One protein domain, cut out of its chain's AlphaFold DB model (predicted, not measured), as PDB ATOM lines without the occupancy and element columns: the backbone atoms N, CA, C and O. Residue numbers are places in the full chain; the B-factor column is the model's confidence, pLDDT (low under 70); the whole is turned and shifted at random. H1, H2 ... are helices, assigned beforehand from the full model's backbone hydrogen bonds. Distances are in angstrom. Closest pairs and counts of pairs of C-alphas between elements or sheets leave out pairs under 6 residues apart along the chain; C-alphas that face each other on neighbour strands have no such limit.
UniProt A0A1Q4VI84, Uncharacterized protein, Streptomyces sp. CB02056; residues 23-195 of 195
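Overview. This is residues 23 to 195 of the 195 residues of an uncharacterized protein of Streptomyces sp. CB02056 (UniProt A0A1Q4VI84). A long helical hairpin, H2 and H3, makes the length of a rod, and the later part of H3 joins H4, H5 and H7 in an up-and-down bundle of four helices, each running against the one before it in the chain. The hairpin runs on past the bundle to its turn at residues 66 to 71, while H1 packs on H3 and H4 and the short H6 packs on H3. The printed part has 173 residues with seven named helices, H1 to H7 in chain order, and no named strand; the class is all helix. The whole is loose, with a radius of gyration of the C-alphas of 19.3 A and spans of 70 by 33 by 23 A.

Arrangement. H1, residues 24 to 34, and H2, residues 36 to 65, are close but not clearly touching. H3, residues 72 to 111, is the hub, touching five other helices. With residues 99 to 110 alone it touches H1, closest at the C-alphas of Gly 30 and Arg 103, 5.6 A apart, at a steep tilt of 50 degrees. H2 and H3 form a hairpin at a shallow tilt of 22 degrees, opposite ways; their closest C-alphas, of Ala 53 and Ala 85, are 4.8 A apart. H4, residues 119 to 137, forms a hairpin with H3, the closest C-alphas being those of Val 95 and Leu 134, 6.0 A apart. H5, residues 144 to 155, touches H3 at Asp 145 and Gly 87, whose C-alphas are 3.8 A apart. H6, residues 161 to 166, touches H3, with the closest C-alphas, of Ala 164 and Arg 105, 4.3 A apart. H7, residues 171 to 193, touches H4, with the closest C-alphas, of Ala 178 and Ile 126, 5.1 A apart, and runs the same way at a shallow tilt of 26 degrees. H7 also touches H5, with the closest C-alphas, of Ala 184 and Ala 154, 4.8 A apart, but H3 and H7 are apart. In H1 to H7 every O i to N i+4 pair is within hydrogen-bond range.

Along the chain. H1 begins at C-alpha 24, (161.320, 185.741, 124.804). From first to last C-alpha H2 measures 42.7 A, H3 58.7 A, H4 26.6 A and H7 32.7 A; H1, H5 and H6 are shorter. H3 begins at C-alpha 72, (128.087, 197.558, 170.520), and H7 ends at C-alpha 193, (140.600, 177.454, 148.567).

Size, cuts and confidence. The two C-alphas farthest apart, those of Ile 67 and Pro 117, are 70.2 A apart. The printed part has no cut and no long link. Its mean pLDDT is 90.8, with residues 113 to 115 and 193 to 195 under 70.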
ATOM      1  N   LEU A  23     164.719 183.560 126.146       90.38
ATOM      2  CA  LEU A  23     164.188 184.522 127.112       90.38
ATOM      3  C   LEU A  23     162.991 185.331 126.590       90.38
ATOM      4  O   LEU A  23     162.446 186.142 127.345       90.38
ATOM      5  N   GLU A  24     162.506 185.074 125.369       91.75
ATOM      6  CA  GLU A  24     161.320 185.741 124.804       91.75
ATOM      7  C   GLU A  24     160.089 185.730 125.740       91.75
ATOM      8  O   GLU A  24     159.431 186.763 125.874       91.75
ATOM      9  N   PRO A  25     159.778 184.646 126.486       94.25
ATOM     10  CA  PRO A  25     158.673 184.655 127.449       94.25
ATOM     11  C   PRO A  25     158.822 185.692 128.574       94.25
ATOM     12  O   PRO A  25     157.814 186.214 129.061       94.25
ATOM     13  N   LEU A  26     160.059 185.977 129.002       94.06
ATOM     14  CA  LEU A  26     160.348 187.024 129.985       94.06
ATOM     15  C   LEU A  26     160.316 188.405 129.334       94.06
ATOM     16  O   LEU A  26     159.822 189.338 129.957       94.06
ATOM     17  N   ALA A  27     160.782 188.543 128.090       92.94
ATOM     18  CA  ALA A  27     160.662 189.793 127.339       92.94
ATOM     19  C   ALA A  27     159.193 190.201 127.162       92.94
ATOM     20  O   ALA A  27     158.835 191.350 127.424       92.94
ATOM     21  N   GLU A  28     158.326 189.251 126.810       95.69
ATOM     22  CA  GLU A  28     156.886 189.480 126.699       95.69
ATOM     23  C   GLU A  28     156.249 189.833 128.048       95.69
ATOM     24  O   GLU A  28     155.475 190.785 128.130       95.69
ATOM     25  N   LEU A  29     156.607 189.126 129.128       96.50
ATOM     26  CA  LEU A  29     156.169 189.504 130.475       96.50
ATOM     27  C   LEU A  29     156.620 190.932 130.823       96.50
ATOM     28  O   LEU A  29     155.827 191.722 131.329       96.50
ATOM     29  N   GLY A  30     157.870 191.286 130.522       94.88
ATOM     30  CA  GLY A  30     158.414 192.623 130.742       94.88
ATOM     31  C   GLY A  30     157.618 193.706 130.016       94.88
ATOM     32  O   GLY A  30     157.257 194.703 130.637       94.88
ATOM     33  N   ARG A  31     157.275 193.488 128.738       95.75
ATOM     34  CA  ARG A  31     156.429 194.407 127.952       95.75
ATOM     35  C   ARG A  31     155.050 194.598 128.580       95.75
ATOM     36  O   ARG A  31     154.583 195.725 128.688       95.75
ATOM     37  N   GLN A  32     154.427 193.514 129.037       95.38
ATOM     38  CA  GLN A  32     153.122 193.569 129.703       95.38
ATOM     39  C   GLN A  32     153.182 194.337 131.030       95.38
ATOM     40  O   GLN A  32     152.297 195.132 131.325       95.38
ATOM     41  N   LEU A  33     154.232 194.128 131.829       94.94
ATOM     42  CA  LEU A  33     154.401 194.812 133.115       94.94
ATOM     43  C   LEU A  33     154.786 196.289 132.972       94.94
ATOM     44  O   LEU A  33     154.502 197.077 133.877       94.94
ATOM     45  N   ASP A  34     155.425 196.668 131.866       94.19
ATOM     46  CA  ASP A  34     155.801 198.056 131.585       94.19
ATOM     47  C   ASP A  34     154.675 198.866 130.917       94.19
ATOM     48  O   ASP A  34     154.777 200.091 130.851       94.19
ATOM     49  N   ASP A  35     153.578 198.218 130.502       95.94
ATOM     50  CA  ASP A  35     152.402 198.868 129.912       95.94
ATOM     51  C   ASP A  35     151.854 199.986 130.832       95.94
ATOM     52  O   ASP A  35     151.328 199.709 131.924       95.94
ATOM     53  N   PRO A  36     151.930 201.267 130.411       94.19
ATOM     54  CA  PRO A  36     151.475 202.393 131.217       94.19
ATOM     55  C   PRO A  36     149.997 202.311 131.603       94.19
ATOM     56  O   PRO A  36     149.633 202.747 132.698       94.19
ATOM     57  N   ALA A  37     149.149 201.747 130.737       94.62
ATOM     58  CA  ALA A  37     147.720 201.625 130.999       94.62
ATOM     59  C   ALA A  37     147.455 200.636 132.142       94.62
ATOM     60  O   ALA A  37     146.718 200.956 133.077       94.62
ATOM     61  N   GLN A  38     148.121 199.478 132.131       90.94
ATOM     62  CA  GLN A  38     148.017 198.488 133.210       90.94
ATOM     63  C   GLN A  38     148.567 199.022 134.533       90.94
ATOM     64  O   GLN A  38     147.948 198.851 135.584       90.94
ATOM     65  N   ARG A  39     149.698 199.735 134.497       93.06
ATOM     66  CA  ARG A  39     150.276 200.356 135.699       93.06
ATOM     67  C   ARG A  39     149.344 201.409 136.295       93.06
ATOM     68  O   ARG A  39     149.164 201.461 137.513       93.06
ATOM     69  N   ALA A  40     148.729 202.234 135.448       93.25
ATOM     70  CA  ALA A  40     147.736 203.212 135.881       93.25
ATOM     71  C   ALA A  40     146.479 202.539 136.455       93.25
ATOM     72  O   ALA A  40     145.959 203.000 137.475       93.25
ATOM     73  N   ALA A  41     146.019 201.441 135.847       92.25
ATOM     74  CA  ALA A  41     144.874 200.671 136.322       92.25
ATOM     75  C   ALA A  41     145.119 200.080 137.721       92.25
ATOM     76  O   ALA A  41     144.321 200.339 138.622       92.25
ATOM     77  N   ARG A  42     146.254 199.397 137.945       91.50
ATOM     78  CA  ARG A  42     146.633 198.856 139.269       91.50
ATOM     79  C   ARG A  42     146.701 199.954 140.331       91.50
ATOM     80  O   ARG A  42     146.027 199.861 141.354       91.50
ATOM     81  N   ARG A  43     147.384 201.066 140.017       93.06
ATOM     82  CA  ARG A  43     147.478 202.241 140.906       93.06
ATOM     83  C   ARG A  43     146.123 202.828 141.270       93.06
ATOM     84  O   ARG A  43     145.915 203.270 142.400       93.06
ATOM     85  N   THR A  44     145.209 202.881 140.310       94.25
ATOM     86  CA  THR A  44     143.855 203.391 140.534       94.25
ATOM     87  C   THR A  44     143.055 202.432 141.408       94.25
ATOM     88  O   THR A  44     142.418 202.877 142.362       94.25
ATOM     89  N   ALA A  45     143.141 201.126 141.142       91.81
ATOM     90  CA  ALA A  45     142.481 200.099 141.935       91.81
ATOM     91  C   ALA A  45     142.957 200.119 143.396       91.81
ATOM     92  O   ALA A  45     142.121 200.155 144.303       91.81
ATOM     93  N   ARG A  46     144.273 200.193 143.643       93.00
ATOM     94  CA  ARG A  46     144.823 200.297 145.003       93.00
ATOM     95  C   ARG A  46     144.293 201.525 145.726       93.00
ATOM     96  O   ARG A  46     143.727 201.398 146.807       93.00
ATOM     97  N   LYS A  47     144.399 202.707 145.109       94.38
ATOM     98  CA  LYS A  47     143.897 203.957 145.704       94.38
ATOM     99  C   LYS A  47     142.401 203.901 146.013       94.38
ATOM    100  O   LYS A  47     141.970 204.453 147.022       94.38
ATOM    101  N   ALA A  48     141.607 203.241 145.169       93.44
ATOM    102  CA  ALA A  48     140.184 203.052 145.425       93.44
ATOM    103  C   ALA A  48     139.934 202.174 146.666       93.44
ATOM    104  O   ALA A  48     139.073 202.506 147.481       93.44
ATOM    105  N   ARG A  49     140.707 201.094 146.857       92.12
ATOM    106  CA  ARG A  49     140.611 200.246 148.060       92.12
ATOM    107  C   ARG A  49     141.128 200.952 149.316       92.12
ATOM    108  O   ARG A  49     140.480 200.862 150.353       92.12
ATOM    109  N   GLU A  50     142.209 201.723 149.220       94.19
ATOM    110  CA  GLU A  50     142.703 202.564 150.324       94.19
ATOM    111  C   GLU A  50     141.665 203.609 150.749       94.19
ATOM    112  O   GLU A  50     141.389 203.780 151.935       94.19
ATOM    113  N   ALA A  51     141.023 204.276 149.786       94.38
ATOM    114  CA  ALA A  51     139.951 205.225 150.073       94.38
ATOM    115  C   ALA A  51     138.744 204.549 150.752       94.38
ATOM    116  O   ALA A  51     138.123 205.146 151.636       94.38
ATOM    117  N   ALA A  52     138.427 203.305 150.375       92.38
ATOM    118  CA  ALA A  52     137.390 202.515 151.032       92.38
ATOM    119  C   ALA A  52     137.759 202.176 152.487       92.38
ATOM    120  O   ALA A  52     136.923 202.365 153.371       92.38
ATOM    121  N   ALA A  53     139.006 201.772 152.756       92.69
ATOM    122  CA  ALA A  53     139.499 201.522 154.114       92.69
ATOM    123  C   ALA A  53     139.433 202.786 154.988       92.69
ATOM    124  O   ALA A  53     138.843 202.766 156.067       92.69
ATOM    125  N   ILE A  54     139.903 203.928 154.472       95.19
ATOM    126  CA  ILE A  54     139.816 205.229 155.160       95.19
ATOM    127  C   ILE A  54     138.356 205.615 155.447       95.19
ATOM    128  O   ILE A  54     138.044 206.213 156.480       95.19
ATOM    129  N   THR A  55     137.437 205.313 154.528       94.50
ATOM    130  CA  THR A  55     136.008 205.596 154.721       94.50
ATOM    131  C   THR A  55     135.427 204.735 155.841       94.50
ATOM    132  O   THR A  55     134.765 205.281 156.726       94.50
ATOM    133  N   ALA A  56     135.745 203.438 155.870       91.75
ATOM    134  CA  ALA A  56     135.333 202.528 156.939       91.75
ATOM    135  C   ALA A  56     135.865 202.978 158.315       91.75
ATOM    136  O   ALA A  56     135.109 203.044 159.286       91.75
ATOM    137  N   GLU A  57     137.130 203.403 158.395       93.31
ATOM    138  CA  GLU A  57     137.724 203.956 159.621       93.31
ATOM    139  C   GLU A  57     136.996 205.209 160.115       93.31
ATOM    140  O   GLU A  57     136.722 205.362 161.308       93.31
ATOM    141  N   ARG A  58     136.638 206.115 159.197       93.19
ATOM    142  CA  ARG A  58     135.871 207.322 159.534       93.19
ATOM    143  C   ARG A  58     134.481 206.980 160.056       93.19
ATOM    144  O   ARG A  58     134.002 207.652 160.969       93.19
ATOM    145  N   GLU A  59     133.824 205.974 159.490       91.94
ATOM    146  CA  GLU A  59     132.519 205.505 159.964       91.94
ATOM    147  C   GLU A  59     132.612 204.885 161.360       91.94
ATOM    148  O   GLU A  59     131.825 205.247 162.240       91.94
ATOM    149  N   TYR A  60     133.617 204.044 161.603       92.12
ATOM    150  CA  TYR A  60     133.908 203.493 162.927       92.12
ATOM    151  C   TYR A  60     134.189 204.586 163.963       92.12
ATOM    152  O   TYR A  60     133.584 204.592 165.037       92.12
ATOM    153  N   ALA A  61     135.037 205.563 163.631       90.62
ATOM    154  CA  ALA A  61     135.358 206.665 164.532       90.62
ATOM    155  C   ALA A  61     134.100 207.457 164.930       90.62
ATOM    156  O   ALA A  61     133.923 207.788 166.104       90.62
ATOM    157  N   ARG A  62     133.179 207.706 163.987       89.69
ATOM    158  CA  ARG A  62     131.882 208.342 164.283       89.69
ATOM    159  C   ARG A  62     130.994 207.463 165.164       89.69
ATOM    160  O   ARG A  62     130.347 207.989 166.063       89.69
ATOM    161  N   ALA A  63     130.958 206.154 164.923       87.50
ATOM    162  CA  ALA A  63     130.137 205.217 165.685       87.50
ATOM    163  C   ALA A  63     130.612 205.056 167.141       87.50
ATOM    164  O   ALA A  63     129.787 204.954 168.051       87.50
ATOM    165  N   TRP A  64     131.929 205.062 167.367       84.31
ATOM    166  CA  TRP A  64     132.538 204.841 168.680       84.31
ATOM    167  C   TRP A  64     132.720 206.131 169.495       84.31
ATOM    168  O   TRP A  64     132.424 206.166 170.692       84.31
ATOM    169  N   HIS A  65     133.169 207.214 168.850       84.88
ATOM    170  CA  HIS A  65     133.504 208.483 169.508       84.88
ATOM    171  C   HIS A  65     132.478 209.604 169.279       84.88
ATOM    172  O   HIS A  65     132.635 210.693 169.829       84.88
ATOM    173  N   GLY A  66     131.434 209.372 168.480       79.81
ATOM    174  CA  GLY A  66     130.412 210.377 168.191       79.81
ATOM    175  C   GLY A  66     129.533 210.737 169.392       79.81
ATOM    176  O   GLY A  66     129.416 209.990 170.363       79.81
ATOM    177  N   ILE A  67     128.851 211.884 169.281       73.06
ATOM    178  CA  ILE A  67     127.919 212.415 170.296       73.06
ATOM    179  C   ILE A  67     126.816 211.396 170.630       73.06
ATOM    180  O   ILE A  67     126.384 211.290 171.775       73.06
ATOM    181  N   ARG A  68     126.377 210.615 169.635       78.25
ATOM    182  CA  ARG A  68     125.515 209.444 169.825       78.25
ATOM    183  C   ARG A  68     126.314 208.196 169.485       78.25
ATOM    184  O   ARG A  68     126.559 207.934 168.310       78.25
ATOM    185  N   ARG A  69     126.714 207.445 170.510       81.31
ATOM    186  CA  ARG A  69     127.403 206.165 170.324       81.31
ATOM    187  C   ARG A  69     126.467 205.147 169.683       81.31
ATOM    188  O   ARG A  69     125.296 205.057 170.053       81.31
ATOM    189  N   ALA A  70     126.996 204.391 168.731       87.00
ATOM    190  CA  ALA A  70     126.285 203.276 168.128       87.00
ATOM    191  C   ALA A  70     126.165 202.096 169.116       87.00
ATOM    192  O   ALA A  70     126.948 202.003 170.067       87.00
ATOM    193  N   PRO A  71     125.217 201.167 168.897       92.06
ATOM    194  CA  PRO A  71     125.170 199.906 169.632       92.06
ATOM    195  C   PRO A  71     126.476 199.112 169.489       92.06
ATOM    196  O   PRO A  71     127.102 199.142 168.430       92.06
ATOM    197  N   ALA A  72     126.849 198.345 170.518       89.06
ATOM    198  CA  ALA A  72     128.087 197.558 170.520       89.06
ATOM    199  C   ALA A  72     128.194 196.599 169.320       89.06
ATOM    200  O   ALA A  72     129.254 196.522 168.710       89.06
ATOM    201  N   ALA A  73     127.092 195.951 168.927       91.19
ATOM    202  CA  ALA A  73     127.048 195.093 167.738       91.19
ATOM    203  C   ALA A  73     127.501 195.839 166.470       91.19
ATOM    204  O   ALA A  73     128.384 195.381 165.760       91.19
ATOM    205  N   ARG A  74     127.006 197.067 166.260       90.00
ATOM    206  CA  ARG A  74     127.383 197.891 165.103       90.00
ATOM    207  C   ARG A  74     128.864 198.273 165.109       90.00
ATOM    208  O   ARG A  74     129.456 198.435 164.048       90.00
ATOM    209  N   VAL A  75     129.452 198.468 166.286       91.19
ATOM    210  CA  VAL A  75     130.884 198.773 166.424       91.19
ATOM    211  C   VAL A  75     131.730 197.561 166.035       91.19
ATOM    212  O   VAL A  75     132.736 197.734 165.352       91.19
ATOM    213  N   VAL A  76     131.322 196.360 166.456       91.94
ATOM    214  CA  VAL A  76     131.990 195.104 166.084       91.94
ATOM    215  C   VAL A  76     131.925 194.906 164.569       91.94
ATOM    216  O   VAL A  76     132.980 194.783 163.952       91.94
ATOM    217  N   ASP A  77     130.741 195.039 163.960       92.38
ATOM    218  CA  ASP A  77     130.574 194.929 162.502       92.38
ATOM    219  C   ASP A  77     131.481 195.911 161.740       92.38
ATOM    220  O   ASP A  77     132.093 195.572 160.730       92.38
ATOM    221  N   LEU A  78     131.577 197.159 162.212       92.56
ATOM    222  CA  LEU A  78     132.418 198.183 161.585       92.56
ATOM    223  C   LEU A  78     133.910 197.862 161.702       92.56
ATOM    224  O   LEU A  78     134.674 198.190 160.796       92.56
ATOM    225  N   ARG A  79     134.334 197.227 162.797       92.44
ATOM    226  CA  ARG A  79     135.722 196.800 162.972       92.44
ATOM    227  C   ARG A  79     136.075 195.665 162.016       92.44
ATOM    228  O   ARG A  79     137.097 195.750 161.348       92.44
ATOM    229  N   GLU A  80     135.191 194.682 161.871       91.81
ATOM    230  CA  GLU A  80     135.349 193.623 160.869       91.81
ATOM    231  C   GLU A  80     135.405 194.210 159.450       91.81
ATOM    232  O   GLU A  80     136.266 193.850 158.653       91.81
ATOM    233  N   GLN A  81     134.553 195.192 159.135       91.44
ATOM    234  CA  GLN A  81     134.589 195.880 157.839       91.44
ATOM    235  C   GLN A  81     135.911 196.613 157.577       91.44
ATOM    236  O   GLN A  81     136.365 196.635 156.431       91.44
ATOM    237  N   ILE A  82     136.532 197.191 158.608       93.19
ATOM    238  CA  ILE A  82     137.857 197.818 158.512       93.19
ATOM    239  C   ILE A  82     138.926 196.773 158.209       93.19
ATOM    240  O   ILE A  82     139.695 196.967 157.269       93.19
ATOM    241  N   ASP A  83     138.947 195.661 158.944       92.38
ATOM    242  CA  ASP A  83     139.929 194.591 158.741       92.38
ATOM    243  C   ASP A  83     139.820 194.020 157.315       92.38
ATOM    244  O   ASP A  83     140.819 193.894 156.602       92.38
ATOM    245  N   LEU A  84     138.591 193.804 156.834       92.06
ATOM    246  CA  LEU A  84     138.332 193.373 155.459       92.06
ATOM    247  C   LEU A  84     138.781 194.410 154.417       92.06
ATOM    248  O   LEU A  84     139.277 194.049 153.347       92.06
ATOM    249  N   ALA A  85     138.573 195.702 154.681       92.75
ATOM    250  CA  ALA A  85     138.971 196.770 153.767       92.75
ATOM    251  C   ALA A  85     140.499 196.909 153.684       92.75
ATOM    252  O   ALA A  85     141.034 197.025 152.579       92.75
ATOM    253  N   HIS A  86     141.191 196.824 154.823       94.00
ATOM    254  CA  HIS A  86     142.653 196.819 154.887       94.00
ATOM    255  C   HIS A  86     143.252 195.601 154.202       94.00
ATOM    256  O   HIS A  86     144.167 195.764 153.401       94.00
ATOM    257  N   GLY A  87     142.693 194.406 154.413       93.12
ATOM    258  CA  GLY A  87     143.135 193.200 153.709       93.12
ATOM    259  C   GLY A  87     143.088 193.358 152.184       93.12
ATOM    260  O   GLY A  87     144.066 193.086 151.488       93.12
ATOM    261  N   ARG A  88     141.987 193.903 151.645       93.56
ATOM    262  CA  ARG A  88     141.846 194.150 150.196       93.56
ATOM    263  C   ARG A  88     142.819 195.205 149.678       93.56
ATOM    264  O   ARG A  88     143.353 195.058 148.581       93.56
ATOM    265  N   ALA A  89     143.026 196.283 150.433       93.62
ATOM    266  CA  ALA A  89     143.992 197.315 150.069       93.62
ATOM    267  C   ALA A  89     145.426 196.760 150.080       93.62
ATOM    268  O   ALA A  89     146.183 196.992 149.136       93.62
ATOM    269  N   GLY A  90     145.763 195.967 151.099       94.44
ATOM    270  CA  GLY A  90     147.049 195.296 151.240       94.44
ATOM    271  C   GLY A  90     147.338 194.313 150.106       94.44
ATOM    272  O   GLY A  90     148.439 194.321 149.564       94.44
ATOM    273  N   LEU A  91     146.355 193.515 149.677       94.75
ATOM    274  CA  LEU A  91     146.501 192.615 148.523       94.75
ATOM    275  C   LEU A  91     146.847 193.373 147.234       94.75
ATOM    276  O   LEU A  91     147.780 192.988 146.534       94.75
ATOM    277  N   LEU A  92     146.176 194.493 146.946       94.38
ATOM    278  CA  LEU A  92     146.514 195.305 145.769       94.38
ATOM    279  C   LEU A  92     147.884 195.982 145.876       94.38
ATOM    280  O   LEU A  92     148.554 196.164 144.859       94.38
ATOM    281  N   ALA A  93     148.327 196.332 147.086       94.25
ATOM    282  CA  ALA A  93     149.697 196.786 147.292       94.25
ATOM    283  C   ALA A  93     150.712 195.676 146.964       94.25
ATOM    284  O   ALA A  93     151.702 195.947 146.289       94.25
ATOM    285  N   GLN A  94     150.430 194.423 147.344       95.31
ATOM    286  CA  GLN A  94     151.266 193.272 146.979       95.31
ATOM    287  C   GLN A  94     151.282 193.016 145.465       95.31
ATOM    288  O   GLN A  94     152.333 192.699 144.916       95.31
ATOM    289  N   VAL A  95     150.157 193.209 144.764       96.19
ATOM    290  CA  VAL A  95     150.095 193.137 143.290       96.19
ATOM    291  C   VAL A  95     151.010 194.182 142.644       96.19
ATOM    292  O   VAL A  95     151.776 193.856 141.736       96.19
ATOM    293  N   GLU A  96     150.942 195.441 143.096       95.25
ATOM    294  CA  GLU A  96     151.813 196.511 142.591       95.25
ATOM    295  C   GLU A  96     153.291 196.210 142.844       95.25
ATOM    296  O   GLU A  96     154.104 196.343 141.926       95.25
ATOM    297  N   GLU A  97     153.629 195.784 144.062       96.00
ATOM    298  CA  GLU A  97     155.004 195.477 144.445       96.00
ATOM    299  C   GLU A  97     155.545 194.286 143.643       96.00
ATOM    300  O   GLU A  97     156.602 194.390 143.023       96.00
ATOM    301  N   LEU A  98     154.794 193.182 143.557       97.19
ATOM    302  CA  LEU A  98     155.175 192.009 142.767       97.19
ATOM    303  C   LEU A  98     155.401 192.378 141.298       97.19
ATOM    304  O   LEU A  98     156.403 191.966 140.707       97.19
ATOM    305  N   ALA A  99     154.502 193.169 140.704       96.75
ATOM    306  CA  ALA A  99     154.629 193.610 139.320       96.75
ATOM    307  C   ALA A  99     155.889 194.463 139.099       96.75
ATOM    308  O   ALA A  99     156.620 194.239 138.134       96.75
ATOM    309  N   GLU A 100     156.170 195.420 139.986       95.44
ATOM    310  CA  GLU A 100     157.325 196.312 139.858       95.44
ATOM    311  C   GLU A 100     158.652 195.570 140.081       95.44
ATOM    312  O   GLU A 100     159.591 195.744 139.298       95.44
ATOM    313  N   GLN A 101     158.729 194.689 141.082       96.69
ATOM    314  CA  GLN A 101     159.945 193.913 141.351       96.69
ATOM    315  C   GLN A 101     160.201 192.858 140.276       96.69
ATOM    316  O   GLN A 101     161.340 192.691 139.834       96.69
ATOM    317  N   THR A 102     159.145 192.218 139.767       97.31
ATOM    318  CA  THR A 102     159.247 191.335 138.602       97.31
ATOM    319  C   THR A 102     159.763 192.106 137.394       97.31
ATOM    320  O   THR A 102     160.698 191.648 136.742       97.31
ATOM    321  N   ARG A 103     159.212 193.292 137.104       95.62
ATOM    322  CA  ARG A 103     159.663 194.138 135.989       95.62
ATOM    323  C   ARG A 103     161.155 194.451 136.106       95.62
ATOM    324  O   ARG A 103     161.898 194.225 135.155       95.62
ATOM    325  N   LEU A 104     161.609 194.885 137.286       94.75
ATOM    326  CA  LEU A 104     163.024 195.148 137.559       94.75
ATOM    327  C   LEU A 104     163.895 193.897 137.354       94.75
ATOM    328  O   LEU A 104     164.963 193.978 136.735       94.75
ATOM    329  N   ARG A 105     163.443 192.740 137.851       95.25
ATOM    330  CA  ARG A 105     164.173 191.473 137.730       95.25
ATOM    331  C   ARG A 105     164.254 190.998 136.282       95.25
ATOM    332  O   ARG A 105     165.334 190.603 135.844       95.25
ATOM    333  N   VAL A 106     163.163 191.102 135.518       93.75
ATOM    334  CA  VAL A 106     163.128 190.831 134.071       93.75
ATOM    335  C   VAL A 106     164.121 191.733 133.346       93.75
ATOM    336  O   VAL A 106     164.971 191.225 132.621       93.75
ATOM    337  N   THR A 107     164.080 193.051 133.566       92.69
ATOM    338  CA  THR A 107     165.022 193.986 132.931       92.69
ATOM    339  C   THR A 107     166.473 193.615 133.239       92.69
ATOM    340  O   THR A 107     167.293 193.530 132.328       92.69
ATOM    341  N   THR A 108     166.790 193.337 134.504       90.62
ATOM    342  CA  THR A 108     168.149 192.962 134.926       90.62
ATOM    343  C   THR A 108     168.596 191.639 134.295       90.62
ATOM    344  O   THR A 108     169.722 191.540 133.812       90.62
ATOM    345  N   THR A 109     167.702 190.651 134.236       90.50
ATOM    346  CA  THR A 109     167.933 189.344 133.604       90.50
ATOM    347  C   THR A 109     168.223 189.490 132.111       90.50
ATOM    348  O   THR A 109     169.220 188.970 131.614       90.50
ATOM    349  N   LEU A 110     167.395 190.258 131.394       88.69
ATOM    350  CA  LEU A 110     167.528 190.468 129.952       88.69
ATOM    351  C   LEU A 110     168.774 191.280 129.583       88.69
ATOM    352  O   LEU A 110     169.338 191.050 128.518       88.69
ATOM    353  N   LEU A 111     169.236 192.196 130.442       86.25
ATOM    354  CA  LEU A 111     170.482 192.944 130.221       86.25
ATOM    355  C   LEU A 111     171.735 192.062 130.313       86.25
ATOM    356  O   LEU A 111     172.750 192.386 129.702       86.25
ATOM    357  N   ARG A 112     171.678 190.956 131.064       82.12
ATOM    358  CA  ARG A 112     172.827 190.065 131.295       82.12
ATOM    359  C   ARG A 112     172.930 188.897 130.308       82.12
ATOM    360  O   ARG A 112     173.902 188.159 130.396       82.12
ATOM    361  N   ARG A 113     171.955 188.758 129.392       66.88
ATOM    362  CA  ARG A 113     171.858 187.784 128.279       66.88
ATOM    363  C   ARG A 113     172.762 186.551 128.420       66.88
ATOM    364  O   ARG A 113     173.842 186.496 127.836       66.88
ATOM    365  N   ALA A 114     172.282 185.530 129.126       64.75
ATOM    366  CA  ALA A 114     172.861 184.197 129.024       64.75
ATOM    367  C   ALA A 114     172.299 183.485 127.783       64.75
ATOM    368  O   ALA A 114     171.085 183.393 127.601       64.75
ATOM    369  N   SER A 115     173.179 182.985 126.920       62.62
ATOM    370  CA  SER A 115     172.803 182.169 125.761       62.62
ATOM    371  C   SER A 115     172.789 180.696 126.159       62.62
ATOM    372  O   SER A 115     173.746 179.971 125.906       62.62
ATOM    373  N   ASP A 116     171.713 180.263 126.816       75.75
ATOM    374  CA  ASP A 116     171.492 178.855 127.154       75.75
ATOM    375  C   ASP A 116     170.065 178.426 126.738       75.75
ATOM    376  O   ASP A 116     169.078 178.986 127.228       75.75
ATOM    377  N   PRO A 117     169.922 177.436 125.832       70.75
ATOM    378  CA  PRO A 117     168.624 176.922 125.393       70.75
ATOM    379  C   PRO A 117     167.730 176.398 126.530       70.75
ATOM    380  O   PRO A 117     166.502 176.437 126.417       70.75
ATOM    381  N   GLN A 118     168.311 175.923 127.638       77.31
ATOM    382  CA  GLN A 118     167.564 175.394 128.786       77.31
ATOM    383  C   GLN A 118     166.758 176.482 129.509       77.31
ATOM    384  O   GLN A 118     165.707 176.189 130.099       77.31
ATOM    385  N   LEU A 119     167.169 177.750 129.376       87.12
ATOM    386  CA  LEU A 119     166.484 178.905 129.962       87.12
ATOM    387  C   LEU A 119     165.062 179.071 129.424       87.12
ATOM    388  O   LEU A 119     164.206 179.577 130.143       87.12
ATOM    389  N   GLY A 120     164.763 178.578 128.216       88.94
ATOM    390  CA  GLY A 120     163.429 178.692 127.621       88.94
ATOM    391  C   GLY A 120     162.325 177.969 128.389       88.94
ATOM    392  O   GLY A 120     161.158 178.368 128.345       88.94
ATOM    393  N   SER A 121     162.658 176.901 129.114       91.88
ATOM    394  CA  SER A 121     161.696 176.222 129.991       91.88
ATOM    395  C   SER A 121     161.429 177.029 131.268       91.88
ATOM    396  O   SER A 121     160.271 177.252 131.623       91.88
ATOM    397  N   LEU A 122     162.489 177.541 131.900       94.56
ATOM    398  CA  LEU A 122     162.423 178.352 133.117       94.56
ATOM    399  C   LEU A 122     161.725 179.692 132.859       94.56
ATOM    400  O   LEU A 122     160.798 180.047 133.579       94.56
ATOM    401  N   ALA A 123     162.079 180.383 131.775       94.38
ATOM    402  CA  ALA A 123     161.448 181.628 131.346       94.38
ATOM    403  C   ALA A 123     159.926 181.478 131.187       94.38
ATOM    404  O   ALA A 123     159.165 182.328 131.650       94.38
ATOM    405  N   ARG A 124     159.459 180.376 130.579       95.62
ATOM    406  CA  ARG A 124     158.020 180.081 130.450       95.62
ATOM    407  C   ARG A 124     157.352 179.790 131.789       95.62
ATOM    408  O   ARG A 124     156.255 180.302 132.015       95.62
ATOM    409  N   ARG A 125     157.986 178.994 132.658       96.62
ATOM    410  CA  ARG A 125     157.473 178.693 134.008       96.62
ATOM    411  C   ARG A 125     157.301 179.971 134.824       96.62
ATOM    412  O   ARG A 125     156.203 180.232 135.303       96.62
ATOM    413  N   ILE A 126     158.333 180.812 134.871       97.50
ATOM    414  CA  ILE A 126     158.310 182.109 135.564       97.50
ATOM    415  C   ILE A 126     157.226 183.013 134.970       97.50
ATOM    416  O   ILE A 126     156.392 183.535 135.701       97.50
ATOM    417  N   SER A 127     157.189 183.157 133.640       97.81
ATOM    418  CA  SER A 127     156.210 184.008 132.952       97.81
ATOM    419  C   SER A 127     154.766 183.599 133.253       97.81
ATOM    420  O   SER A 127     153.931 184.435 133.597       97.81
ATOM    421  N   THR A 128     154.482 182.298 133.199       97.94
ATOM    422  CA  THR A 128     153.153 181.751 133.496       97.94
ATOM    423  C   THR A 128     152.805 181.919 134.972       97.94
ATOM    424  O   THR A 128     151.731 182.424 135.291       97.94
ATOM    425  N   GLY A 129     153.722 181.555 135.871       97.88
ATOM    426  CA  GLY A 129     153.491 181.608 137.310       97.88
ATOM    427  C   GLY A 129     153.299 183.029 137.839       97.88
ATOM    428  O   GLY A 129     152.414 183.246 138.658       97.88
ATOM    429  N   ILE A 130     154.040 184.021 137.329       98.25
ATOM    430  CA  ILE A 130     153.827 185.426 137.708       98.25
ATOM    431  C   ILE A 130     152.467 185.935 137.229       98.25
ATOM    432  O   ILE A 130     151.752 186.570 138.000       98.25
ATOM    433  N   ARG A 131     152.093 185.668 135.971       97.31
ATOM    434  CA  ARG A 131     150.772 186.070 135.455       97.31
ATOM    435  C   ARG A 131     149.656 185.476 136.296       97.31
ATOM    436  O   ARG A 131     148.682 186.157 136.596       97.31
ATOM    437  N   GLU A 132     149.820 184.221 136.690       96.44
ATOM    438  CA  GLU A 132     148.848 183.556 137.529       96.44
ATOM    439  C   GLU A 132     148.814 184.116 138.957       96.44
ATOM    440  O   GLU A 132     147.731 184.386 139.468       96.44
ATOM    441  N   LEU A 133     149.968 184.362 139.581       96.31
ATOM    442  CA  LEU A 133     150.046 185.021 140.885       96.31
ATOM    443  C   LEU A 133     149.325 186.371 140.877       96.31
ATOM    444  O   LEU A 133     148.507 186.624 141.757       96.31
ATOM    445  N   LEU A 134     149.586 187.212 139.871       95.50
ATOM    446  CA  LEU A 134     148.910 188.503 139.725       95.50
ATOM    447  C   LEU A 134     147.394 188.320 139.597       95.50
ATOM    448  O   LEU A 134     146.651 188.956 140.336       95.50
ATOM    449  N   ALA A 135     146.937 187.403 138.740       93.38
ATOM    450  CA  ALA A 135     145.511 187.143 138.550       93.38
ATOM    451  C   ALA A 135     144.818 186.642 139.830       93.38
ATOM    452  O   ALA A 135     143.698 187.053 140.123       93.38
ATOM    453  N   VAL A 136     145.476 185.775 140.608       93.12
ATOM    454  CA  VAL A 136     144.929 185.272 141.877       93.12
ATOM    455  C   VAL A 136     144.845 186.392 142.916       93.12
ATOM    456  O   VAL A 136     143.822 186.524 143.581       93.12
ATOM    457  N   LEU A 137     145.887 187.214 143.043       93.19
ATOM    458  CA  LEU A 137     145.947 188.315 144.013       93.19
ATOM    459  C   LEU A 137     145.012 189.484 143.667       93.19
ATOM    460  O   LEU A 137     144.552 190.183 144.567       93.19
ATOM    461  N   GLU A 138     144.724 189.697 142.382       91.00
ATOM    462  CA  GLU A 138     143.743 190.682 141.905       91.00
ATOM    463  C   GLU A 138     142.284 190.211 142.087       91.00
ATOM    464  O   GLU A 138     141.358 191.011 141.926       91.00
ATOM    465  N   GLY A 139     142.067 188.935 142.428       87.56
ATOM    466  CA  GLY A 139     140.747 188.345 142.643       87.56
ATOM    467  C   GLY A 139     140.027 188.827 143.908       87.56
ATOM    468  O   GLY A 139     140.561 189.565 144.738       87.56
ATOM    469  N   ASP A 140     138.781 188.377 144.071       84.88
ATOM    470  CA  ASP A 140     137.995 188.628 145.280       84.88
ATOM    471  C   ASP A 140     138.189 187.499 146.301       84.88
ATOM    472  O   ASP A 140     138.006 186.319 146.004       84.88
ATOM    473  N   PHE A 141     138.520 187.883 147.534       87.25
ATOM    474  CA  PHE A 141     138.763 186.971 148.650       87.25
ATOM    475  C   PHE A 141     137.636 187.073 149.678       87.25
ATOM    476  O   PHE A 141     137.194 188.175 150.019       87.25
ATOM    477  N   VAL A 142     137.216 185.923 150.210       86.56
ATOM    478  CA  VAL A 142     136.253 185.837 151.323       86.56
ATOM    479  C   VAL A 142     136.873 186.405 152.606       86.56
ATOM    480  O   VAL A 142     136.253 187.233 153.270       86.56
ATOM    481  N   HIS A 143     138.129 186.034 152.887       88.88
ATOM    482  CA  HIS A 143     138.929 186.491 154.030       88.88
ATOM    483  C   HIS A 143     140.175 187.266 153.554       88.88
ATOM    484  O   HIS A 143     141.288 186.737 153.546       88.88
ATOM    485  N   PRO A 144     140.005 188.509 153.069       91.44
ATOM    486  CA  PRO A 144     141.078 189.290 152.464       91.44
ATOM    487  C   PRO A 144     142.203 189.671 153.437       91.44
ATOM    488  O   PRO A 144     143.323 189.885 152.989       91.44
ATOM    489  N   ASP A 145     141.949 189.771 154.743       91.06
ATOM    490  CA  ASP A 145     142.980 190.055 155.752       91.06
ATOM    491  C   ASP A 145     143.930 188.861 155.940       91.06
ATOM    492  O   ASP A 145     145.152 189.020 155.970       91.06
ATOM    493  N   GLU A 146     143.382 187.647 156.011       91.44
ATOM    494  CA  GLU A 146     144.162 186.418 156.090       91.44
ATOM    495  C   GLU A 146     144.921 186.172 154.789       91.44
ATOM    496  O   GLU A 146     146.130 185.931 154.820       91.44
ATOM    497  N   ALA A 147     144.243 186.327 153.651       92.44
ATOM    498  CA  ALA A 147     144.873 186.236 152.344       92.44
ATOM    499  C   ALA A 147     146.018 187.243 152.187       92.44
ATOM    500  O   ALA A 147     147.071 186.880 151.667       92.44
ATOM    501  N   HIS A 148     145.855 188.478 152.675       94.00
ATOM    502  CA  HIS A 148     146.919 189.478 152.661       94.00
ATOM    503  C   HIS A 148     148.145 189.027 153.458       94.00
ATOM    504  O   HIS A 148     149.246 189.050 152.915       94.00
ATOM    505  N   ARG A 149     147.965 188.563 154.705       93.06
ATOM    506  CA  ARG A 149     149.074 188.071 155.544       93.06
ATOM    507  C   ARG A 149     149.804 186.894 154.902       93.06
ATOM    508  O   ARG A 149     151.032 186.838 154.922       93.06
ATOM    509  N   ILE A 150     149.055 185.949 154.334       93.81
ATOM    510  CA  ILE A 150     149.639 184.780 153.672       93.81
ATOM    511  C   ILE A 150     150.388 185.203 152.405       93.81
ATOM    512  O   ILE A 150     151.508 184.747 152.187       93.81
ATOM    513  N   ALA A 151     149.804 186.088 151.594       94.56
ATOM    514  CA  ALA A 151     150.446 186.613 150.396       94.56
ATOM    515  C   ALA A 151     151.725 187.391 150.731       94.56
ATOM    516  O   ALA A 151     152.745 187.167 150.094       94.56
ATOM    517  N   GLU A 152     151.708 188.252 151.750       95.00
ATOM    518  CA  GLU A 152     152.893 188.991 152.199       95.00
ATOM    519  C   GLU A 152     154.044 188.041 152.557       95.00
ATOM    520  O   GLU A 152     155.166 188.220 152.082       95.00
ATOM    521  N   ALA A 153     153.761 186.985 153.324       94.69
ATOM    522  CA  ALA A 153     154.764 185.987 153.681       94.69
ATOM    523  C   ALA A 153     155.244 185.171 152.467       94.69
ATOM    524  O   ALA A 153     156.441 184.939 152.310       94.69
ATOM    525  N   ALA A 154     154.324 184.746 151.597       95.44
ATOM    526  CA  ALA A 154     154.628 183.922 150.428       95.44
ATOM    527  C   ALA A 154     155.414 184.676 149.344       95.44
ATOM    528  O   ALA A 154     156.175 184.067 148.594       95.44
ATOM    529  N   LEU A 155     155.221 185.992 149.242       96.56
ATOM    530  CA  LEU A 155     155.821 186.832 148.207       96.56
ATOM    531  C   LEU A 155     157.121 187.510 148.647       96.56
ATOM    532  O   LEU A 155     157.748 188.143 147.803       96.56
ATOM    533  N   ALA A 156     157.546 187.377 149.908       94.50
ATOM    534  CA  ALA A 156     158.666 188.130 150.484       94.50
ATOM    535  C   ALA A 156     159.955 188.097 149.633       94.50
ATOM    536  O   ALA A 156     160.600 189.128 149.429       94.50
ATOM    537  N   ASP A 157     160.307 186.933 149.081       92.81
ATOM    538  CA  ASP A 157     161.482 186.798 148.212       92.81
ATOM    539  C   ASP A 157     161.246 187.376 146.807       92.81
ATOM    540  O   ASP A 157     162.142 187.973 146.206       92.81
ATOM    541  N   LEU A 158     160.025 187.252 146.279       95.94
ATOM    542  CA  LEU A 158     159.647 187.757 144.954       95.94
ATOM    543  C   LEU A 158     159.514 189.286 144.924       95.94
ATOM    544  O   LEU A 158     159.764 189.901 143.887       95.94
ATOM    545  N   THR A 159     159.164 189.900 146.054       96.12
ATOM    546  CA  THR A 159     159.067 191.356 146.240       96.12
ATOM    547  C   THR A 159     160.353 191.969 146.807       96.12
ATOM    548  O   THR A 159     160.437 193.171 147.060       96.12
ATOM    549  N   SER A 160     161.420 191.180 146.956       93.81
ATOM    550  CA  SER A 160     162.711 191.692 147.406       93.81
ATOM    551  C   SER A 160     163.434 192.463 146.301       93.81
ATOM    552  O   SER A 160     164.017 191.894 145.372       93.81
ATOM    553  N   ARG A 161     163.510 193.789 146.461       91.31
ATOM    554  CA  ARG A 161     164.289 194.667 145.569       91.31
ATOM    555  C   ARG A 161     165.762 194.268 145.463       91.31
ATOM    556  O   ARG A 161     166.373 194.425 144.406       91.31
ATOM    557  N   HIS A 162     166.349 193.768 146.553       91.06
ATOM    558  CA  HIS A 162     167.741 193.318 146.556       91.06
ATOM    559  C   HIS A 162     167.940 192.106 145.641       91.06
ATOM    560  O   HIS A 162     168.889 192.088 144.856       91.06
ATOM    561  N   LEU A 163     167.035 191.123 145.710       87.69
ATOM    562  CA  LEU A 163     167.082 189.937 144.855       87.69
ATOM    563  C   LEU A 163     166.819 190.302 143.390       87.69
ATOM    564  O   LEU A 163     167.565 189.866 142.514       87.69
ATOM    565  N   ALA A 164     165.856 191.189 143.121       88.19
ATOM    566  CA  ALA A 164     165.577 191.672 141.767       88.19
ATOM    567  C   ALA A 164     166.801 192.340 141.107       88.19
ATOM    568  O   ALA A 164     167.125 192.044 139.957       88.19
ATOM    569  N   ALA A 165     167.520 193.196 141.841       88.62
ATOM    570  CA  ALA A 165     168.691 193.915 141.326       88.62
ATOM    571  C   ALA A 165     169.945 193.034 141.149       88.62
ATOM    572  O   ALA A 165     170.883 193.415 140.442       88.62
ATOM    573  N   ARG A 166     169.991 191.867 141.805       88.56
ATOM    574  CA  ARG A 166     171.132 190.936 141.757       88.56
ATOM    575  C   ARG A 166     170.966 189.789 140.770       88.56
ATOM    576  O   ARG A 166     171.912 189.012 140.644       88.56
ATOM    577  N   ALA A 167     169.838 189.724 140.064       87.38
ATOM    578  CA  ALA A 167     169.581 188.707 139.054       87.38
ATOM    579  C   ALA A 167     170.776 188.564 138.111       87.38
ATOM    580  O   ALA A 167     171.316 189.552 137.608       87.38
ATOM    581  N   THR A 168     171.224 187.331 137.923       85.50
ATOM    582  CA  THR A 168     172.389 187.006 137.098       85.50
ATOM    583  C   THR A 168     171.979 186.666 135.675       85.50
ATOM    584  O   THR A 168     172.789 186.833 134.768       85.50
ATOM    585  N   GLY A 169     170.731 186.229 135.485       83.56
ATOM    586  CA  GLY A 169     170.217 185.744 134.211       83.56
ATOM    587  C   GLY A 169     170.732 184.360 133.814       83.56
ATOM    588  O   GLY A 169     170.412 183.891 132.726       83.56
ATOM    589  N   GLY A 170     171.515 183.703 134.678       88.12
ATOM    590  CA  GLY A 170     171.996 182.341 134.464       88.12
ATOM    591  C   GLY A 170     170.986 181.266 134.899       88.12
ATOM    592  O   GLY A 170     170.039 181.569 135.629       88.12
ATOM    593  N   PRO A 171     171.204 179.992 134.515       90.69
ATOM    594  CA  PRO A 171     170.266 178.901 134.788       90.69
ATOM    595  C   PRO A 171     169.930 178.701 136.268       90.69
ATOM    596  O   PRO A 171     168.768 178.488 136.592       90.69
ATOM    597  N   ALA A 172     170.918 178.810 137.165       91.19
ATOM    598  CA  ALA A 172     170.698 178.661 138.606       91.19
ATOM    599  C   ALA A 172     169.777 179.759 139.165       91.19
ATOM    600  O   ALA A 172     168.805 179.458 139.841       91.19
ATOM    601  N   ASP A 173     170.014 181.022 138.798       92.50
ATOM    602  CA  ASP A 173     169.191 182.159 139.238       92.50
ATOM    603  C   ASP A 173     167.756 182.092 138.695       92.50
ATOM    604  O   ASP A 173     166.806 182.380 139.421       92.50
ATOM    605  N   LEU A 174     167.574 181.683 137.432       93.06
ATOM    606  CA  LEU A 174     166.233 181.436 136.893       93.06
ATOM    607  C   LEU A 174     165.575 180.206 137.536       93.06
ATOM    608  O   LEU A 174     164.356 180.192 137.681       93.06
ATOM    609  N   GLY A 175     166.356 179.192 137.914       94.69
ATOM    610  CA  GLY A 175     165.889 178.027 138.664       94.69
ATOM    611  C   GLY A 175     165.314 178.431 140.016       94.69
ATOM    612  O   GLY A 175     164.127 178.219 140.256       94.69
ATOM    613  N   ASP A 176     166.115 179.122 140.826       95.19
ATOM    614  CA  ASP A 176     165.717 179.636 142.142       95.19
ATOM    615  C   ASP A 176     164.485 180.546 142.034       95.19
ATOM    616  O   ASP A 176     163.559 180.489 142.846       95.19
ATOM    617  N   TRP A 177     164.435 181.389 140.997       96.31
ATOM    618  CA  TRP A 177     163.284 182.254 140.771       96.31
ATOM    619  C   TRP A 177     162.022 181.466 140.402       96.31
ATOM    620  O   TRP A 177     160.948 181.761 140.929       96.31
ATOM    621  N   ALA A 178     162.127 180.460 139.530       96.62
ATOM    622  CA  ALA A 178     160.995 179.611 139.169       96.62
ATOM    623  C   ALA A 178     160.443 178.855 140.388       96.62
ATOM    624  O   ALA A 178     159.228 178.817 140.573       96.62
ATOM    625  N   GLU A 179     161.317 178.318 141.241       96.75
ATOM    626  CA  GLU A 179     160.924 177.635 142.478       96.75
ATOM    627  C   GLU A 179     160.212 178.578 143.455       96.75
ATOM    628  O   GLU A 179     159.153 178.234 143.983       96.75
ATOM    629  N   ALA A 180     160.727 179.798 143.637       97.38
ATOM    630  CA  ALA A 180     160.080 180.810 144.471       97.38
ATOM    631  C   ALA A 180     158.678 181.181 143.951       97.38
ATOM    632  O   ALA A 180     157.737 181.306 144.735       97.38
ATOM    633  N   VAL A 181     158.514 181.315 142.629       97.94
ATOM    634  CA  VAL A 181     157.210 181.579 141.995       97.94
ATOM    635  C   VAL A 181     156.232 180.426 142.228       97.94
ATOM    636  O   VAL A 181     155.076 180.664 142.578       97.94
ATOM    637  N   GLU A 182     156.677 179.183 142.064       96.94
ATOM    638  CA  GLU A 182     155.832 178.000 142.251       96.94
ATOM    639  C   GLU A 182     155.408 177.815 143.710       96.94
ATOM    640  O   GLU A 182     154.231 177.552 143.977       96.94
ATOM    641  N   LEU A 183     156.333 178.013 144.653       96.69
ATOM    642  CA  LEU A 183     156.037 177.967 146.081       96.69
ATOM    643  C   LEU A 183     155.022 179.046 146.468       96.69
ATOM    644  O   LEU A 183     154.014 178.739 147.109       96.69
ATOM    645  N   ALA A 184     155.252 180.290 146.042       96.62
ATOM    646  CA  ALA A 184     154.337 181.390 146.315       96.62
ATOM    647  C   ALA A 184     152.937 181.097 145.762       96.62
ATOM    648  O   ALA A 184     151.938 181.266 146.462       96.62
ATOM    649  N   LEU A 185     152.854 180.588 144.531       95.12
ATOM    650  CA  LEU A 185     151.583 180.258 143.896       95.12
ATOM    651  C   LEU A 185     150.842 179.136 144.635       95.12
ATOM    652  O   LEU A 185     149.628 179.227 144.825       95.12
ATOM    653  N   ALA A 186     151.551 178.095 145.076       94.25
ATOM    654  CA  ALA A 186     150.964 177.005 145.851       94.25
ATOM    655  C   ALA A 186     150.395 177.496 147.193       94.25
ATOM    656  O   ALA A 186     149.273 177.132 147.566       94.25
ATOM    657  N   VAL A 187     151.133 178.357 147.899       93.31
ATOM    658  CA  VAL A 187     150.709 178.927 149.185       93.31
ATOM    659  C   VAL A 187     149.498 179.847 149.005       93.31
ATOM    660  O   VAL A 187     148.486 179.657 149.681       93.31
ATOM    661  N   VAL A 188     149.549 180.782 148.050       90.81
ATOM    662  CA  VAL A 188     148.452 181.731 147.796       90.81
ATOM    663  C   VAL A 188     147.182 181.007 147.332       90.81
ATOM    664  O   VAL A 188     146.097 181.308 147.822       90.81
ATOM    665  N   ARG A 189     147.285 179.992 146.464       89.75
ATOM    666  CA  ARG A 189     146.119 179.180 146.057       89.75
ATOM    667  C   ARG A 189     145.517 178.372 147.207       89.75
ATOM    668  O   ARG A 189     144.308 178.164 147.260       89.75
ATOM    669  N   THR A 190     146.346 177.888 148.130       85.69
ATOM    670  CA  THR A 190     145.842 177.174 149.314       85.69
ATOM    671  C   THR A 190     145.068 178.127 150.226       85.69
ATOM    672  O   THR A 190     144.039 177.745 150.781       85.69
ATOM    673  N   ALA A 191     145.520 179.379 150.333       79.06
ATOM    674  CA  ALA A 191     144.819 180.419 151.078       79.06
ATOM    675  C   ALA A 191     143.469 180.793 150.450       79.06
ATOM    676  O   ALA A 191     142.531 181.108 151.173       79.06
ATOM    677  N   THR A 192     143.339 180.723 149.119       71.31
ATOM    678  CA  THR A 192     142.070 181.028 148.438       71.31
ATOM    679  C   THR A 192     141.052 179.894 148.477       71.31
ATOM    680  O   THR A 192     139.859 180.163 148.395       71.31
ATOM    681  N   THR A 193     141.490 178.637 148.595       65.31
ATOM    682  CA  THR A 193     140.600 177.454 148.567       65.31
ATOM    683  C   THR A 193     140.105 176.999 149.938       65.31
ATOM    684  O   THR A 193     139.155 176.224 149.999       65.31
ATOM    685  N   ARG A 194     140.725 177.444 151.038       52.47
ATOM    686  CA  ARG A 194     140.303 177.111 152.412       52.47
ATOM    687  C   ARG A 194     139.282 178.085 153.019       52.47
ATOM    688  O   ARG A 194     139.030 177.996 154.217       52.47
ATOM    689  N   ALA A 195     138.710 178.971 152.207       43.25
ATOM    690  CA  ALA A 195     137.614 179.859 152.586       43.25
ATOM    691  C   ALA A 195     136.237 179.213 152.382       43.25
ATOM    692  O   ALA A 195     136.064 178.512 151.358       43.25
TER     693      ALA A 195